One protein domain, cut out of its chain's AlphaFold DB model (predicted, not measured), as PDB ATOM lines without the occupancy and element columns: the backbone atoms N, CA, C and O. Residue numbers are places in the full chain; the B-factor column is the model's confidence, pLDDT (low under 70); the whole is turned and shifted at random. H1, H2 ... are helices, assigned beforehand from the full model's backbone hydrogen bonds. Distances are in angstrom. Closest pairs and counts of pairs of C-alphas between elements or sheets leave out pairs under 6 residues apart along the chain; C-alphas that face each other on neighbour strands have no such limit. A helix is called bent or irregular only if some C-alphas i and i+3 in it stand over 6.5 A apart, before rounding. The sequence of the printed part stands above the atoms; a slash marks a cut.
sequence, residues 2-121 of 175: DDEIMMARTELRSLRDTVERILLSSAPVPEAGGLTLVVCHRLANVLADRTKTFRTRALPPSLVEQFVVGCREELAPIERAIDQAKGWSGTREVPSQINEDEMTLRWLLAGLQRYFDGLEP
ATOM      1  N   ASP A   2     -59.413 -12.255  45.885       78.56
ATOM      2  CA  ASP A   2     -58.332 -12.430  44.887       78.56
ATOM      3  C   ASP A   2     -56.977 -12.782  45.529       78.56
ATOM      4  O   ASP A   2     -56.292 -13.695  45.061       78.56
ATOM      5  N   ASP A   3     -56.652 -12.163  46.668       87.38
ATOM      6  CA  ASP A   3     -55.431 -12.475  47.426       87.38
ATOM      7  C   ASP A   3     -55.423 -13.916  47.955       87.38
ATOM      8  O   ASP A   3     -54.416 -14.613  47.879       87.38
ATOM      9  N   GLU A   4     -56.566 -14.410  48.434       88.94
ATOM     10  CA  GLU A   4     -56.707 -15.780  48.952       88.94
ATOM     11  C   GLU A   4     -56.544 -16.821  47.839       88.94
ATOM     12  O   GLU A   4     -55.926 -17.866  48.042       88.94
ATOM     13  N   ILE A   5     -57.054 -16.529  46.639       89.19
ATOM     14  CA  ILE A   5     -56.869 -17.379  45.458       89.19
ATOM     15  C   ILE A   5     -55.400 -17.380  45.030       89.19
ATOM     16  O   ILE A   5     -54.858 -18.439  44.698       89.19
ATOM     17  N   MET A   6     -54.746 -16.216  45.035       90.31
ATOM     18  CA  MET A   6     -53.325 -16.113  44.711       90.31
ATOM     19  C   MET A   6     -52.474 -16.902  45.714       90.31
ATOM     20  O   MET A   6     -51.645 -17.710  45.291       90.31
ATOM     21  N   MET A   7     -52.716 -16.739  47.017       92.56
ATOM     22  CA  MET A   7     -52.023 -17.485  48.071       92.56
ATOM     23  C   MET A   7     -52.222 -18.996  47.916       92.56
ATOM     24  O   MET A   7     -51.243 -19.737  47.884       92.56
ATOM     25  N   ALA A   8     -53.456 -19.457  47.700       93.44
ATOM     26  CA  ALA A   8     -53.744 -20.874  47.478       93.44
ATOM     27  C   ALA A   8     -52.986 -21.448  46.263       93.44
ATOM     28  O   ALA A   8     -52.444 -22.553  46.314       93.44
ATOM     29  N   ARG A   9     -52.897 -20.696  45.158       93.81
ATOM     30  CA  ARG A   9     -52.103 -21.108  43.986       93.81
ATOM     31  C   ARG A   9     -50.613 -21.188  44.310       93.81
ATOM     32  O   ARG A   9     -49.955 -22.121  43.855       93.81
ATOM     33  N   THR A  10     -50.083 -20.234  45.071       95.19
ATOM     34  CA  THR A  10     -48.681 -20.234  45.509       95.19
ATOM     35  C   THR A  10     -48.373 -21.442  46.387       95.19
ATOM     36  O   THR A  10     -47.382 -22.126  46.138       95.19
ATOM     37  N   GLU A  11     -49.250 -21.779  47.329       96.38
ATOM     38  CA  GLU A  11     -49.093 -22.962  48.181       96.38
ATOM     39  C   GLU A  11     -49.093 -24.269  47.380       96.38
ATOM     40  O   GLU A  11     -48.215 -25.110  47.568       96.38
ATOM     41  N   LEU A  12     -49.998 -24.427  46.408       96.44
ATOM     42  CA  LEU A  12     -49.998 -25.600  45.521       96.44
ATOM     43  C   LEU A  12     -48.744 -25.681  44.638       96.44
ATOM     44  O   LEU A  12     -48.269 -26.782  44.357       96.44
ATOM     45  N   ARG A  13     -48.189 -24.541  44.197       95.88
ATOM     46  CA  ARG A  13     -46.906 -24.514  43.470       95.88
ATOM     47  C   ARG A  13     -45.759 -24.929  44.379       95.88
ATOM     48  O   ARG A  13     -44.965 -25.769  43.978       95.88
ATOM     49  N   SER A  14     -45.718 -24.407  45.602       97.00
ATOM     50  CA  SER A  14     -44.717 -24.806  46.591       97.00
ATOM     51  C   SER A  14     -44.798 -26.305  46.889       97.00
ATOM     52  O   SER A  14     -43.771 -26.975  46.874       97.00
ATOM     53  N   LEU A  15     -46.005 -26.854  47.067       97.88
ATOM     54  CA  LEU A  15     -46.201 -28.290  47.258       97.88
ATOM     55  C   LEU A  15     -45.721 -29.101  46.046       97.88
ATOM     56  O   LEU A  15     -45.025 -30.097  46.217       97.88
ATOM     57  N   ARG A  16     -46.056 -28.669  44.822       96.69
ATOM     58  CA  ARG A  16     -45.569 -29.300  43.583       96.69
ATOM     59  C   ARG A  16     -44.045 -29.359  43.562       96.69
ATOM     60  O   ARG A  16     -43.490 -30.415  43.277       96.69
ATOM     61  N   ASP A  17     -43.394 -28.243  43.871       95.62
ATOM     62  CA  ASP A  17     -41.938 -28.133  43.844       95.62
ATOM     63  C   ASP A  17     -41.298 -29.006  44.940       95.62
ATOM     64  O   ASP A  17     -40.289 -29.662  44.689       95.62
ATOM     65  N   THR A  18     -41.916 -29.110  46.124       95.88
ATOM     66  CA  THR A  18     -41.510 -30.062  47.172       95.88
ATOM     67  C   THR A  18     -41.595 -31.512  46.689       95.88
ATOM     68  O   THR A  18     -40.628 -32.258  46.833       95.88
ATOM     69  N   VAL A  19     -42.719 -31.918  46.090       95.88
ATOM     70  CA  VAL A  19     -42.909 -33.291  45.592       95.88
ATOM     71  C   VAL A  19     -41.920 -33.611  44.468       95.88
ATOM     72  O   VAL A  19     -41.298 -34.671  44.480       95.88
ATOM     73  N   GLU A  20     -41.729 -32.688  43.523       94.88
ATOM     74  CA  GLU A  20     -40.742 -32.826  42.445       94.88
ATOM     75  C   GLU A  20     -39.329 -32.993  43.012       94.88
ATOM     76  O   GLU A  20     -38.603 -33.898  42.608       94.88
ATOM     77  N   ARG A  21     -38.961 -32.189  44.013       93.12
ATOM     78  CA  ARG A  21     -37.662 -32.278  44.686       93.12
ATOM     79  C   ARG A  21     -37.453 -33.619  45.391       93.12
ATOM     80  O   ARG A  21     -36.362 -34.172  45.301       93.12
ATOM     81  N   ILE A  22     -38.476 -34.149  46.065       93.25
ATOM     82  CA  ILE A  22     -38.435 -35.480  46.696       93.25
ATOM     83  C   ILE A  22     -38.205 -36.568  45.642       93.25
ATOM     84  O   ILE A  22     -37.315 -37.399  45.804       93.25
ATOM     85  N   LEU A  23     -38.963 -36.537  44.542       92.12
ATOM     86  CA  LEU A  23     -38.835 -37.508  43.449       92.12
ATOM     87  C   LEU A  23     -37.497 -37.406  42.703       92.12
ATOM     88  O   LEU A  23     -37.049 -38.390  42.117       92.12
ATOM     89  N   LEU A  24     -36.869 -36.228  42.732       91.94
ATOM     90  CA  LEU A  24     -35.529 -35.989  42.202       91.94
ATOM     91  C   LEU A  24     -34.401 -36.342  43.185       91.94
ATOM     92  O   LEU A  24     -33.227 -36.204  42.841       91.94
ATOM     93  N   SER A  25     -34.722 -36.761  44.406       90.81
ATOM     94  CA  SER A  25     -33.702 -37.165  45.366       90.81
ATOM     95  C   SER A  25     -33.147 -38.555  45.051       90.81
ATOM     96  O   SER A  25     -33.775 -39.395  44.406       90.81
ATOM     97  N   SER A  26     -31.935 -38.798  45.533       84.25
ATOM     98  CA  SER A  26     -31.221 -40.063  45.442       84.25
ATOM     99  C   SER A  26     -31.549 -41.029  46.573       84.25
ATOM    100  O   SER A  26     -31.068 -42.159  46.562       84.25
ATOM    101  N   ALA A  27     -32.297 -40.591  47.586       81.12
ATOM    102  CA  ALA A  27     -32.751 -41.496  48.626       81.12
ATOM    103  C   ALA A  27     -34.018 -42.203  48.122       81.12
ATOM    104  O   ALA A  27     -34.909 -41.544  47.576       81.12
ATOM    105  N   PRO A  28     -34.121 -43.532  48.273       68.25
ATOM    106  CA  PRO A  28     -35.360 -44.218  47.954       68.25
ATOM    107  C   PRO A  28     -36.480 -43.693  48.857       68.25
ATOM    108  O   PRO A  28     -36.270 -43.423  50.043       68.25
ATOM    109  N   VAL A  29     -37.682 -43.560  48.293       71.81
ATOM    110  CA  VAL A  29     -38.883 -43.339  49.104       71.81
ATOM    111  C   VAL A  29     -39.063 -44.591  49.972       71.81
ATOM    112  O   VAL A  29     -38.986 -45.690  49.412       71.81
ATOM    113  N   PRO A  30     -39.244 -44.459  51.302       67.38
ATOM    114  CA  PRO A  30     -39.357 -45.599  52.210       67.38
ATOM    115  C   PRO A  30     -40.325 -46.675  51.701       67.38
ATOM    116  O   PRO A  30     -41.344 -46.356  51.094       67.38
ATOM    117  N   GLU A  31     -39.999 -47.949  51.929       56.31
ATOM    118  CA  GLU A  31     -40.879 -49.058  51.550       56.31
ATOM    119  C   GLU A  31     -42.183 -49.061  52.368       56.31
ATOM    120  O   GLU A  31     -42.247 -48.552  53.493       56.31
ATOM    121  N   ALA A  32     -43.228 -49.636  51.765       47.75
ATOM    122  CA  ALA A  32     -44.607 -49.615  52.243       47.75
ATOM    123  C   ALA A  32     -44.739 -49.943  53.743       47.75
ATOM    124  O   ALA A  32     -44.192 -50.927  54.242       47.75
ATOM    125  N   GLY A  33     -45.516 -49.114  54.451       49.31
ATOM    126  CA  GLY A  33     -45.770 -49.227  55.894       49.31
ATOM    127  C   GLY A  33     -45.049 -48.187  56.760       49.31
ATOM    128  O   GLY A  33     -45.369 -48.073  57.942       49.31
ATOM    129  N   GLY A  34     -44.123 -47.403  56.191       55.19
ATOM    130  CA  GLY A  34     -43.444 -46.301  56.888       55.19
ATOM    131  C   GLY A  34     -44.126 -44.933  56.757       55.19
ATOM    132  O   GLY A  34     -43.953 -44.077  57.625       55.19
ATOM    133  N   LEU A  35     -44.902 -44.719  55.691       62.25
ATOM    134  CA  LEU A  35     -45.560 -43.451  55.382       62.25
ATOM    135  C   LEU A  35     -47.011 -43.718  54.998       62.25
ATOM    136  O   LEU A  35     -47.310 -44.532  54.135       62.25
ATOM    137  N   THR A  36     -47.940 -43.030  55.645       78.88
ATOM    138  CA  THR A  36     -49.330 -42.969  55.192       78.88
ATOM    139  C   THR A  36     -49.484 -41.711  54.352       78.88
ATOM    140  O   THR A  36     -49.803 -40.670  54.908       78.88
ATOM    141  N   LEU A  37     -49.251 -41.790  53.034       91.50
ATOM    142  CA  LEU A  37     -49.476 -40.687  52.079       91.50
ATOM    143  C   LEU A  37     -50.970 -40.510  51.725       91.50
ATOM    144  O   LEU A  37     -51.353 -40.380  50.559       91.50
ATOM    145  N   VAL A  38     -51.848 -40.567  52.726       93.62
ATOM    146  CA  VAL A  38     -53.307 -40.617  52.548       93.62
ATOM    147  C   VAL A  38     -53.854 -39.283  52.047       93.62
ATOM    148  O   VAL A  38     -54.704 -39.255  51.155       93.62
ATOM    149  N   VAL A  39     -53.394 -38.171  52.607       96.50
ATOM    150  CA  VAL A  39     -53.777 -36.815  52.217       96.50
ATOM    151  C   VAL A  39     -53.195 -36.486  50.849       96.50
ATOM    152  O   VAL A  39     -53.940 -36.004  49.995       96.50
ATOM    153  N   CYS A  40     -51.932 -36.837  50.589       96.81
ATOM    154  CA  CYS A  40     -51.314 -36.726  49.268       96.81
ATOM    155  C   CYS A  40     -52.127 -37.468  48.197       96.81
ATOM    156  O   CYS A  40     -52.475 -36.899  47.157       96.81
ATOM    157  N   HIS A  41     -52.506 -38.716  48.480       95.56
ATOM    158  CA  HIS A  41     -53.338 -39.530  47.600       95.56
ATOM    159  C   HIS A  41     -54.738 -38.927  47.398       95.56
ATOM    160  O   HIS A  41     -55.248 -38.861  46.276       95.56
ATOM    161  N   ARG A  42     -55.386 -38.445  48.469       96.56
ATOM    162  CA  ARG A  42     -56.698 -37.780  48.384       96.56
ATOM    163  C   ARG A  42     -56.636 -36.496  47.567       96.56
ATOM    164  O   ARG A  42     -57.527 -36.267  46.753       96.56
ATOM    165  N   LEU A  43     -55.598 -35.683  47.745       97.50
ATOM    166  CA  LEU A  43     -55.393 -34.485  46.940       97.50
ATOM    167  C   LEU A  43     -55.234 -34.856  45.461       97.50
ATOM    168  O   LEU A  43     -55.892 -34.248  44.624       97.50
ATOM    169  N   ALA A  44     -54.441 -35.882  45.132       96.31
ATOM    170  CA  ALA A  44     -54.285 -36.349  43.753       96.31
ATOM    171  C   ALA A  44     -55.633 -36.738  43.110       96.31
ATOM    172  O   ALA A  44     -55.931 -36.299  41.996       96.31
ATOM    173  N   ASN A  45     -56.486 -37.468  43.840       95.62
ATOM    174  CA  ASN A  45     -57.855 -37.784  43.411       95.62
ATOM    175  C   ASN A  45     -58.697 -36.520  43.189       95.62
ATOM    176  O   ASN A  45     -59.305 -36.349  42.136       95.62
ATOM    177  N   VAL A  46     -58.699 -35.599  44.156       95.88
ATOM    178  CA  VAL A  46     -59.468 -34.351  44.068       95.88
ATOM    179  C   VAL A  46     -59.027 -33.506  42.870       95.88
ATOM    180  O   VAL A  46     -59.873 -32.945  42.171       95.88
ATOM    181  N   LEU A  47     -57.724 -33.416  42.600       95.12
ATOM    182  CA  LEU A  47     -57.192 -32.712  41.432       95.12
ATOM    183  C   LEU A  47     -57.634 -33.386  40.126       95.12
ATOM    184  O   LEU A  47     -58.019 -32.689  39.183       95.12
ATOM    185  N   ALA A  48     -57.633 -34.721  40.079       92.06
ATOM    186  CA  ALA A  48     -58.100 -35.487  38.927       92.06
ATOM    187  C   ALA A  48     -59.599 -35.263  38.660       92.06
ATOM    188  O   ALA A  48     -59.969 -34.916  37.543       92.06
ATOM    189  N   ASP A  49     -60.452 -35.339  39.683       92.88
ATOM    190  CA  ASP A  49     -61.903 -35.122  39.555       92.88
ATOM    191  C   ASP A  49     -62.259 -33.713  39.063       92.88
ATOM    192  O   ASP A  49     -63.277 -33.485  38.393       92.88
ATOM    193  N   ARG A  50     -61.418 -32.738  39.416       90.94
ATOM    194  CA  ARG A  50     -61.575 -31.329  39.039       90.94
ATOM    195  C   ARG A  50     -61.058 -31.023  37.643       90.94
ATOM    196  O   ARG A  50     -61.458 -29.994  37.094       90.94
ATOM    197  N   THR A  51     -60.216 -31.890  37.087       87.94
ATOM    198  CA  THR A  51     -59.595 -31.726  35.774       87.94
ATOM    199  C   THR A  51     -60.291 -32.640  34.774       87.94
ATOM    200  O   THR A  51     -60.040 -33.840  34.714       87.94
ATOM    201  N   LYS A  52     -61.181 -32.076  33.955       81.94
ATOM    202  CA  LYS A  52     -61.861 -32.816  32.885       81.94
ATOM    203  C   LYS A  52     -61.309 -32.361  31.548       81.94
ATOM    204  O   LYS A  52     -61.341 -31.171  31.251       81.94
ATOM    205  N   THR A  53     -60.824 -33.323  30.760       79.62
ATOM    206  CA  THR A  53     -60.117 -33.086  29.492       79.62
ATOM    207  C   THR A  53     -58.990 -32.065  29.660       79.62
ATOM    208  O   THR A  53     -57.950 -32.408  30.212       79.62
ATOM    209  N   PHE A  54     -59.204 -30.823  29.228       78.06
ATOM    210  CA  PHE A  54     -58.223 -29.739  29.304       78.06
ATOM    211  C   PHE A  54     -58.617 -28.646  30.296       78.06
ATOM    212  O   PHE A  54     -57.886 -27.680  30.425       78.06
ATOM    213  N   ARG A  55     -59.765 -28.743  30.975       86.12
ATOM    214  CA  ARG A  55     -60.268 -27.679  31.853       86.12
ATOM    215  C   ARG A  55     -60.297 -28.116  33.306       86.12
ATOM    216  O   ARG A  55     -60.774 -29.204  33.634       86.12
ATOM    217  N   THR A  56     -59.889 -27.201  34.173       91.31
ATOM    218  CA  THR A  56     -59.843 -27.401  35.617       91.31
ATOM    219  C   THR A  56     -60.814 -26.468  36.322       91.31
ATOM    220  O   THR A  56     -60.798 -25.253  36.121       91.31
ATOM    221  N   ARG A  57     -61.640 -27.014  37.218       91.88
ATOM    222  CA  ARG A  57     -62.400 -26.198  38.174       91.88
ATOM    223  C   ARG A  57     -61.523 -25.881  39.384       91.88
ATOM    224  O   ARG A  57     -61.143 -26.798  40.109       91.88
ATOM    225  N   ALA A  58     -61.293 -24.594  39.642       91.38
ATOM    226  CA  ALA A  58     -60.486 -24.144  40.773       91.38
ATOM    227  C   ALA A  58     -60.969 -24.723  42.117       91.38
ATOM    228  O   ALA A  58     -62.175 -24.860  42.374       91.38
ATOM    229  N   LEU A  59     -60.004 -25.068  42.966       92.88
ATOM    230  CA  LEU A  59     -60.250 -25.459  44.346       92.88
ATOM    231  C   LEU A  59     -60.524 -24.219  45.213       92.88
ATOM    232  O   LEU A  59     -59.877 -23.188  45.017       92.88
ATOM    233  N   PRO A  60     -61.458 -24.303  46.177       94.00
ATOM    234  CA  PRO A  60     -61.622 -23.265  47.191       94.00
ATOM    235  C   PRO A  60     -60.325 -23.072  47.998       94.00
ATOM    236  O   PRO A  60     -59.721 -24.084  48.364       94.00
ATOM    237  N   PRO A  61     -59.921 -21.832  48.338       94.50
ATOM    238  CA  PRO A  61     -58.698 -21.577  49.102       94.50
ATOM    239  C   PRO A  61     -58.608 -22.349  50.424       94.50
ATOM    240  O   PRO A  61     -57.580 -22.954  50.707       94.50
ATOM    241  N   SER A  62     -59.707 -22.437  51.178       93.94
ATOM    242  CA  SER A  62     -59.757 -23.187  52.443       93.94
ATOM    243  C   SER A  62     -59.510 -24.689  52.271       93.94
ATOM    244  O   SER A  62     -58.913 -25.330  53.131       93.94
ATOM    245  N   LEU A  63     -59.947 -25.264  51.148       94.94
ATOM    246  CA  LEU A  63     -59.702 -26.669  50.839       94.94
ATOM    247  C   LEU A  63     -58.243 -26.892  50.422       94.94
ATOM    248  O   LEU A  63     -57.653 -27.911  50.771       94.94
ATOM    249  N   VAL A  64     -57.663 -25.936  49.692       95.69
ATOM    250  CA  VAL A  64     -56.238 -25.959  49.344       95.69
ATOM    251  C   VAL A  64     -55.380 -25.924  50.600       95.69
ATOM    252  O   VAL A  64     -54.494 -26.759  50.728       95.69
ATOM    253  N   GLU A  65     -55.664 -25.013  51.528       95.44
ATOM    254  CA  GLU A  65     -54.938 -24.896  52.795       95.44
ATOM    255  C   GLU A  65     -54.938 -26.224  53.564       95.44
ATOM    256  O   GLU A  65     -53.873 -26.739  53.899       95.44
ATOM    257  N   GLN A  66     -56.112 -26.837  53.750       95.81
ATOM    258  CA  GLN A  66     -56.241 -28.128  54.438       95.81
ATOM    259  C   GLN A  66     -55.408 -29.232  53.780       95.81
ATOM    260  O   GLN A  66     -54.698 -29.968  54.467       95.81
ATOM    261  N   PHE A  67     -55.477 -29.351  52.451       97.75
ATOM    262  CA  PHE A  67     -54.705 -30.362  51.736       97.75
ATOM    263  C   PHE A  67     -53.207 -30.084  51.778       97.75
ATOM    264  O   PHE A  67     -52.435 -31.012  51.975       97.75
ATOM    265  N   VAL A  68     -52.780 -28.834  51.601       97.31
ATOM    266  CA  VAL A  68     -51.357 -28.485  51.610       97.31
ATOM    267  C   VAL A  68     -50.750 -28.749  52.982       97.31
ATOM    268  O   VAL A  68     -49.689 -29.364  53.042       97.31
ATOM    269  N   VAL A  69     -51.422 -28.354  54.068       97.19
ATOM    270  CA  VAL A  69     -50.959 -28.636  55.436       97.19
ATOM    271  C   VAL A  69     -50.813 -30.142  55.653       97.19
ATOM    272  O   VAL A  69     -49.724 -30.597  55.991       97.19
ATOM    273  N   GLY A  70     -51.857 -30.927  55.367       96.38
ATOM    274  CA  GLY A  70     -51.805 -32.375  55.579       96.38
ATOM    275  C   GLY A  70     -50.782 -33.086  54.683       96.38
ATOM    276  O   GLY A  70     -50.052 -33.951  55.154       96.38
ATOM    277  N   CYS A  71     -50.641 -32.679  53.417       97.00
ATOM    278  CA  CYS A  71     -49.582 -33.200  52.552       97.00
ATOM    279  C   CYS A  71     -48.194 -32.878  53.119       97.00
ATOM    280  O   CYS A  71     -47.332 -33.745  53.147       97.00
ATOM    281  N   ARG A  72     -47.949 -31.651  53.596       95.94
ATOM    282  CA  ARG A  72     -46.646 -31.287  54.179       95.94
ATOM    283  C   ARG A  72     -46.324 -32.120  55.421       95.94
ATOM    284  O   ARG A  72     -45.181 -32.538  55.572       95.94
ATOM    285  N   GLU A  73     -47.308 -32.396  56.273       94.50
ATOM    286  CA  GLU A  73     -47.134 -33.286  57.428       94.50
ATOM    287  C   GLU A  73     -46.733 -34.707  57.006       94.50
ATOM    288  O   GLU A  73     -45.827 -35.292  57.602       94.50
ATOM    289  N   GLU A  74     -47.347 -35.238  55.946       94.25
ATOM    290  CA  GLU A  74     -47.025 -36.559  55.390       94.25
ATOM    291  C   GLU A  74     -45.657 -36.611  54.690       94.25
ATOM    292  O   GLU A  74     -44.976 -37.636  54.742       94.25
ATOM    293  N   LEU A  75     -45.230 -35.515  54.054       94.12
ATOM    294  CA  LEU A  75     -43.954 -35.429  53.335       94.12
ATOM    295  C   LEU A  75     -42.764 -35.125  54.259       94.12
ATOM    296  O   LEU A  75     -41.639 -35.527  53.961       94.12
ATOM    297  N   ALA A  76     -42.986 -34.474  55.405       92.25
ATOM    298  CA  ALA A  76     -41.916 -34.066  56.317       92.25
ATOM    299  C   ALA A  76     -41.004 -35.216  56.808       92.25
ATOM    300  O   ALA A  76     -39.796 -35.005  56.952       92.25
ATOM    301  N   PRO A  77     -41.494 -36.440  57.101       90.00
ATOM    302  CA  PRO A  77     -40.622 -37.574  57.401       90.00
ATOM    303  C   PRO A  77     -39.733 -37.982  56.216       90.00
ATOM    304  O   PRO A  77     -38.574 -38.323  56.440       90.00
ATOM    305  N   ILE A  78     -40.235 -37.892  54.977       90.19
ATOM    306  CA  ILE A  78     -39.461 -38.185  53.760       90.19
ATOM    307  C   ILE A  78     -38.335 -37.170  53.605       90.19
ATOM    308  O   ILE A  78     -37.178 -37.549  53.454       90.19
ATOM    309  N   GLU A  79     -38.658 -35.878  53.690       91.44
ATOM    310  CA  GLU A  79     -37.668 -34.804  53.561       91.44
ATOM    311  C   GLU A  79     -36.558 -34.949  54.607       91.44
ATOM    312  O   GLU A  79     -35.379 -34.907  54.256       91.44
ATOM    313  N   ARG A  80     -36.919 -35.252  55.863       89.44
ATOM    314  CA  ARG A  80     -35.948 -35.526  56.933       89.44
ATOM    315  C   ARG A  80     -35.068 -36.739  56.642       89.44
ATOM    316  O   ARG A  80     -33.875 -36.694  56.935       89.44
ATOM    317  N   ALA A  81     -35.629 -37.816  56.096       87.38
ATOM    318  CA  ALA A  81     -34.854 -39.000  55.736       87.38
ATOM    319  C   ALA A  81     -33.851 -38.690  54.610       87.38
ATOM    320  O   ALA A  81     -32.683 -39.071  54.705       87.38
ATOM    321  N   ILE A  82     -34.270 -37.932  53.589       88.56
ATOM    322  CA  ILE A  82     -33.388 -37.486  52.500       88.56
ATOM    323  C   ILE A  82     -32.276 -36.577  53.040       88.56
ATOM    324  O   ILE A  82     -31.109 -36.768  52.687       88.56
ATOM    325  N   ASP A  83     -32.611 -35.621  53.913       88.56
ATOM    326  CA  ASP A  83     -31.643 -34.726  54.561       88.56
ATOM    327  C   ASP A  83     -30.577 -35.518  55.329       88.56
ATOM    328  O   ASP A  83     -29.377 -35.290  55.158       88.56
ATOM    329  N   GLN A  84     -31.004 -36.491  56.141       86.69
ATOM    330  CA  GLN A  84     -30.111 -37.351  56.922       86.69
ATOM    331  C   GLN A  84     -29.202 -38.204  56.029       86.69
ATOM    332  O   GLN A  84     -28.019 -38.364  56.331       86.69
ATOM    333  N   ALA A  85     -29.730 -38.697  54.908       83.94
ATOM    334  CA  ALA A  85     -28.977 -39.456  53.915       83.94
ATOM    335  C   ALA A  85     -28.101 -38.577  53.001       83.94
ATOM    336  O   ALA A  85     -27.333 -39.111  52.203       83.94
ATOM    337  N   LYS A  86     -28.207 -37.239  53.086       84.81
ATOM    338  CA  LYS A  86     -27.613 -36.281  52.132       84.81
ATOM    339  C   LYS A  86     -27.992 -36.598  50.677       84.81
ATOM    340  O   LYS A  86     -27.201 -36.400  49.757       84.81
ATOM    341  N   GLY A  87     -29.218 -37.078  50.475       82.38
ATOM    342  CA  GLY A  87     -29.681 -37.644  49.211       82.38
ATOM    343  C   GLY A  87     -30.113 -36.624  48.155       82.38
ATOM    344  O   GLY A  87     -30.638 -37.009  47.122       82.38
ATOM    345  N   TRP A  88     -29.941 -35.318  48.357       86.12
ATOM    346  CA  TRP A  88     -30.415 -34.325  47.378       86.12
ATOM    347  C   TRP A  88     -29.567 -34.238  46.102       86.12
ATOM    348  O   TRP A  88     -30.005 -33.619  45.137       86.12
ATOM    349  N   SER A  89     -28.361 -34.818  46.082       77.50
ATOM    350  CA  SER A  89     -27.406 -34.658  44.971       77.50
ATOM    351  C   SER A  89     -26.851 -35.967  44.396       77.50
ATOM    352  O   SER A  89     -25.823 -35.936  43.720       77.50
ATOM    353  N   GLY A  90     -27.471 -37.114  44.679       74.62
ATOM    354  CA  GLY A  90     -27.012 -38.418  44.187       74.62
ATOM    355  C   GLY A  90     -27.872 -39.010  43.065       74.62
ATOM    356  O   GLY A  90     -28.868 -38.431  42.636       74.62
ATOM    357  N   THR A  91     -27.507 -40.217  42.649       83.12
ATOM    358  CA  THR A  91     -28.347 -41.128  41.861       83.12
ATOM    359  C   THR A  91     -28.888 -42.228  42.772       83.12
ATOM    360  O   THR A  91     -28.229 -42.616  43.736       83.12
ATOM    361  N   ARG A  92     -30.099 -42.711  42.496       86.06
ATOM    362  CA  ARG A  92     -30.731 -43.844  43.182       86.06
ATOM    363  C   ARG A  92     -30.760 -45.057  42.270       86.06
ATOM    364  O   ARG A  92     -30.925 -44.906  41.063       86.06
ATOM    365  N   GLU A  93     -30.652 -46.245  42.841       83.56
ATOM    366  CA  GLU A  93     -30.798 -47.486  42.080       83.56
ATOM    367  C   GLU A  93     -32.157 -47.528  41.365       83.56
ATOM    368  O   GLU A  93     -33.171 -47.055  41.893       83.56
ATOM    369  N   VAL A  94     -32.180 -48.070  40.144       84.88
ATOM    370  CA  VAL A  94     -33.439 -48.327  39.435       84.88
ATOM    371  C   VAL A  94     -34.216 -49.373  40.235       84.88
ATOM    372  O   VAL A  94     -33.743 -50.507  40.356       84.88
ATOM    373  N   PRO A  95     -35.407 -49.047  40.762       80.81
ATOM    374  CA  PRO A  95     -36.177 -50.035  41.491       80.81
ATOM    375  C   PRO A  95     -36.714 -51.094  40.520       80.81
ATOM    376  O   PRO A  95     -37.136 -50.775  39.406       80.81
ATOM    377  N   SER A  96     -36.753 -52.357  40.950       82.06
ATOM    378  CA  SER A  96     -37.390 -53.432  40.173       82.06
ATOM    379  C   SER A  96     -38.898 -53.207  40.013       82.06
ATOM    380  O   SER A  96     -39.484 -53.621  39.011       82.06
ATOM    381  N   GLN A  97     -39.521 -52.530  40.985       82.88
ATOM    382  CA  GLN A  97     -40.911 -52.083  40.972       82.88
ATOM    383  C   GLN A  97     -41.034 -50.729  41.675       82.88
ATOM    384  O   GLN A  97     -40.437 -50.509  42.725       82.88
ATOM    385  N   ILE A  98     -41.839 -49.827  41.115       85.31
ATOM    386  CA  ILE A  98     -42.171 -48.560  41.776       85.31
ATOM    387  C   ILE A  98     -43.172 -48.861  42.897       85.31
ATOM    388  O   ILE A  98     -44.226 -49.437  42.634       85.31
ATOM    389  N   ASN A  99     -42.838 -48.483  44.133       85.56
ATOM    390  CA  ASN A  99     -43.701 -48.711  45.293       85.56
ATOM    391  C   ASN A  99     -44.918 -47.759  45.321       85.56
ATOM    392  O   ASN A  99     -44.974 -46.771  44.585       85.56
ATOM    393  N   GLU A 100     -45.905 -48.062  46.171       88.56
ATOM    394  CA  GLU A 100     -47.163 -47.301  46.258       88.56
ATOM    395  C   GLU A 100     -46.962 -45.828  46.640       88.56
ATOM    396  O   GLU A 100     -47.656 -44.953  46.114       88.56
ATOM    397  N   ASP A 101     -45.994 -45.537  47.511       89.00
ATOM    398  CA  ASP A 101     -45.694 -44.173  47.941       89.00
ATOM    399  C   ASP A 101     -45.088 -43.360  46.792       89.00
ATOM    400  O   ASP A 101     -45.554 -42.262  46.488       89.00
ATOM    401  N   GLU A 102     -44.117 -43.914  46.065       89.50
ATOM    402  CA  GLU A 102     -43.556 -43.274  44.880       89.50
ATOM    403  C   GLU A 102     -44.608 -43.126  43.771       89.50
ATOM    404  O   GLU A 102     -44.676 -42.072  43.133       89.50
ATOM    405  N   MET A 103     -45.472 -44.125  43.566       91.06
ATOM    406  CA  MET A 103     -46.613 -43.997  42.653       91.06
ATOM    407  C   MET A 103     -47.541 -42.854  43.074       91.06
ATOM    408  O   MET A 103     -47.968 -42.072  42.222       91.06
ATOM    409  N   THR A 104     -47.816 -42.713  44.370       94.06
ATOM    410  CA  THR A 104     -48.653 -41.639  44.921       94.06
ATOM    411  C   THR A 104     -48.014 -40.270  44.710       94.06
ATOM    412  O   THR A 104     -48.687 -39.354  44.239       94.06
ATOM    413  N   LEU A 105     -46.713 -40.123  44.972       94.62
ATOM    414  CA  LEU A 105     -45.979 -38.875  44.744       94.62
ATOM    415  C   LEU A 105     -45.940 -38.496  43.261       94.62
ATOM    416  O   LEU A 105     -46.216 -37.349  42.908       94.62
ATOM    417  N   ARG A 106     -45.650 -39.457  42.375       93.56
ATOM    418  CA  ARG A 106     -45.671 -39.240  40.918       93.56
ATOM    419  C   ARG A 106     -47.063 -38.852  40.436       93.56
ATOM    420  O   ARG A 106     -47.205 -37.936  39.627       93.56
ATOM    421  N   TRP A 107     -48.097 -39.514  40.952       94.88
ATOM    422  CA  TRP A 107     -49.472 -39.183  40.606       94.88
ATOM    423  C   TRP A 107     -49.863 -37.788  41.094       94.88
ATOM    424  O   TRP A 107     -50.428 -37.015  40.317       94.88
ATOM    425  N   LEU A 108     -49.510 -37.432  42.331       96.81
ATOM    426  CA  LEU A 108     -49.741 -36.102  42.884       96.81
ATOM    427  C   LEU A 108     -49.031 -35.023  42.058       96.81
ATOM    428  O   LEU A 108     -49.666 -34.035  41.688       96.81
ATOM    429  N   LEU A 109     -47.756 -35.222  41.707       96.56
ATOM    430  CA  LEU A 109     -47.001 -34.292  40.863       96.56
ATOM    431  C   LEU A 109     -47.691 -34.079  39.508       96.56
ATOM    432  O   LEU A 109     -47.952 -32.940  39.111       96.56
ATOM    433  N   ALA A 110     -48.056 -35.169  38.828       93.12
ATOM    434  CA  ALA A 110     -48.755 -35.110  37.549       93.12
ATOM    435  C   ALA A 110     -50.158 -34.482  37.668       93.12
ATOM    436  O   ALA A 110     -50.638 -33.843  36.727       93.12
ATOM    437  N   GLY A 111     -50.839 -34.677  38.800       94.25
ATOM    438  CA  GLY A 111     -52.131 -34.066  39.111       94.25
ATOM    439  C   GLY A 111     -52.020 -32.558  39.321       94.25
ATOM    440  O   GLY A 111     -52.801 -31.804  38.746       94.25
ATOM    441  N   LEU A 112     -51.015 -32.103  40.074       95.12
ATOM    442  CA  LEU A 112     -50.739 -30.682  40.306       95.12
ATOM    443  C   LEU A 112     -50.385 -29.957  39.005       95.12
ATOM    444  O   LEU A 112     -50.894 -28.868  38.750       95.12
ATOM    445  N   GLN A 113     -49.557 -30.566  38.154       91.44
ATOM    446  CA  GLN A 113     -49.228 -30.011  36.839       91.44
ATOM    447  C   GLN A 113     -50.479 -29.860  35.967       91.44
ATOM    448  O   GLN A 113     -50.788 -28.758  35.521       91.44
ATOM    449  N   ARG A 114     -51.254 -30.941  35.805       89.88
ATOM    450  CA  ARG A 114     -52.501 -30.919  35.025       89.88
ATOM    451  C   ARG A 114     -53.524 -29.927  35.571       89.88
ATOM    452  O   ARG A 114     -54.206 -29.274  34.788       89.88
ATOM    453  N   TYR A 115     -53.605 -29.792  36.892       93.44
ATOM    454  CA  TYR A 115     -54.461 -28.805  37.534       93.44
ATOM    455  C   TYR A 115     -54.107 -27.390  37.066       93.44
ATOM    456  O   TYR A 115     -54.998 -26.691  36.586       93.44
ATOM    457  N   PHE A 116     -52.831 -26.993  37.145       91.50
ATOM    458  CA  PHE A 116     -52.383 -25.667  36.705       91.50
ATOM    459  C   PHE A 116     -52.557 -25.455  35.205       91.50
ATOM    460  O   PHE A 116     -53.081 -24.417  34.809       91.50
ATOM    461  N   ASP A 117     -52.196 -26.442  34.392       89.00
ATOM    462  CA  ASP A 117     -52.361 -26.365  32.941       89.00
ATOM    463  C   ASP A 117     -53.836 -26.182  32.556       89.00
ATOM    464  O   ASP A 117     -54.168 -25.386  31.685       89.00
ATOM    465  N   GLY A 118     -54.754 -26.866  33.244       90.56
ATOM    466  CA  GLY A 118     -56.182 -26.730  32.972       90.56
ATOM    467  C   GLY A 118     -56.846 -25.486  33.571       90.56
ATOM    468  O   GLY A 118     -58.017 -25.240  33.268       90.56
ATOM    469  N   LEU A 119     -56.153 -24.706  34.413       90.75
ATOM    470  CA  LEU A 119     -56.635 -23.379  34.823       90.75
ATOM    471  C   LEU A 119     -56.505 -22.359  33.687       90.75
ATOM    472  O   LEU A 119     -57.299 -21.423  33.639       90.75
ATOM    473  N   GLU A 120     -55.532 -22.553  32.795       87.44
ATOM    474  CA  GLU A 120     -55.250 -21.680  31.651       87.44
ATOM    475  C   GLU A 120     -55.021 -22.541  30.385       87.44
ATOM    476  O   GLU A 120     -53.909 -22.612  29.846       87.44
ATOM    477  N   PRO A 121     -56.062 -23.263  29.921       83.94
ATOM    478  CA  PRO A 121     -55.946 -24.272  28.864       83.94
ATOM    479  C   PRO A 121     -55.406 -23.733  27.537       83.94
ATOM    480  O   PRO A 121     -54.779 -24.472  26.777       83.94
TER     481      PRO A 121
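What this domain is: This is residues 2 to 121 of the 175 residues of an uncharacterized protein of Lysobacter sp. yr284 (UniProt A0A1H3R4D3). Four helices, H1, H2, H3a and H4, form an up-and-down bundle, each running against the one before it, set as a ring in which H1 and H2 lie across from each other. H3 is bent, and its second arm, H3b, runs on past one end of the bundle, where the two long links also lie. The printed part has 120 residues with four named helices, H1 to H4, and no named strand: all helix. It is compact, with a radius of gyration of the C-alphas of 14.7 A, and only just elongated, spanning 41 by 27 by 25 A.

How they stand to each other: H1, residues 2 to 23, touches H3a, residues 61 to 74, the same way at a shallow tilt of 23 degrees; closest are C-alphas 8 and 61, 5.3 A. H1 touches H4, residues 100 to 119, opposite ways at 36 degrees, only just steep; C-alphas 16 and 109 come closest, 5.9 A. H2, residues 38 to 50, touches H4 the same way at 33 degrees, only just shallow; C-alphas 44 and 108 are closest, 4.6 A. With residues 39 to 43 alone, H2 touches H3a in a helical hairpin at 35.4 degrees, only just steep; C-alphas 40 and 71 are closest, 5.1 A. H1 and H2 are apart, as are H3a and H4. In H1, H2, H3a, H3b (residues 77 to 85) and H4 every O i to N i+4 pair is within hydrogen-bond range.

Where its parts are: H1 begins at C-alpha 2 (-58.332, -12.430, 44.887) and is 31.8 A long; H2 is 18.4 A. By its hydrogen bonds H3, residues 61 to 85, was assigned as one helix, but C-alphas 74 and 77 are 6.8 A apart; its arms, H3a of 20.0 A and H3b of 12.3 A, stand at 43 degrees. H4, 28.2 A, ends at C-alpha 119 (-56.635, -23.379, 34.823).

The domain as a whole: C-alphas 2 and 96 are farthest apart, 46.3 A. The printed part has no cut. The links H1 to H2 and H3 to H4 are long. Residues 28 and 30 to 35 have pLDDT under 70.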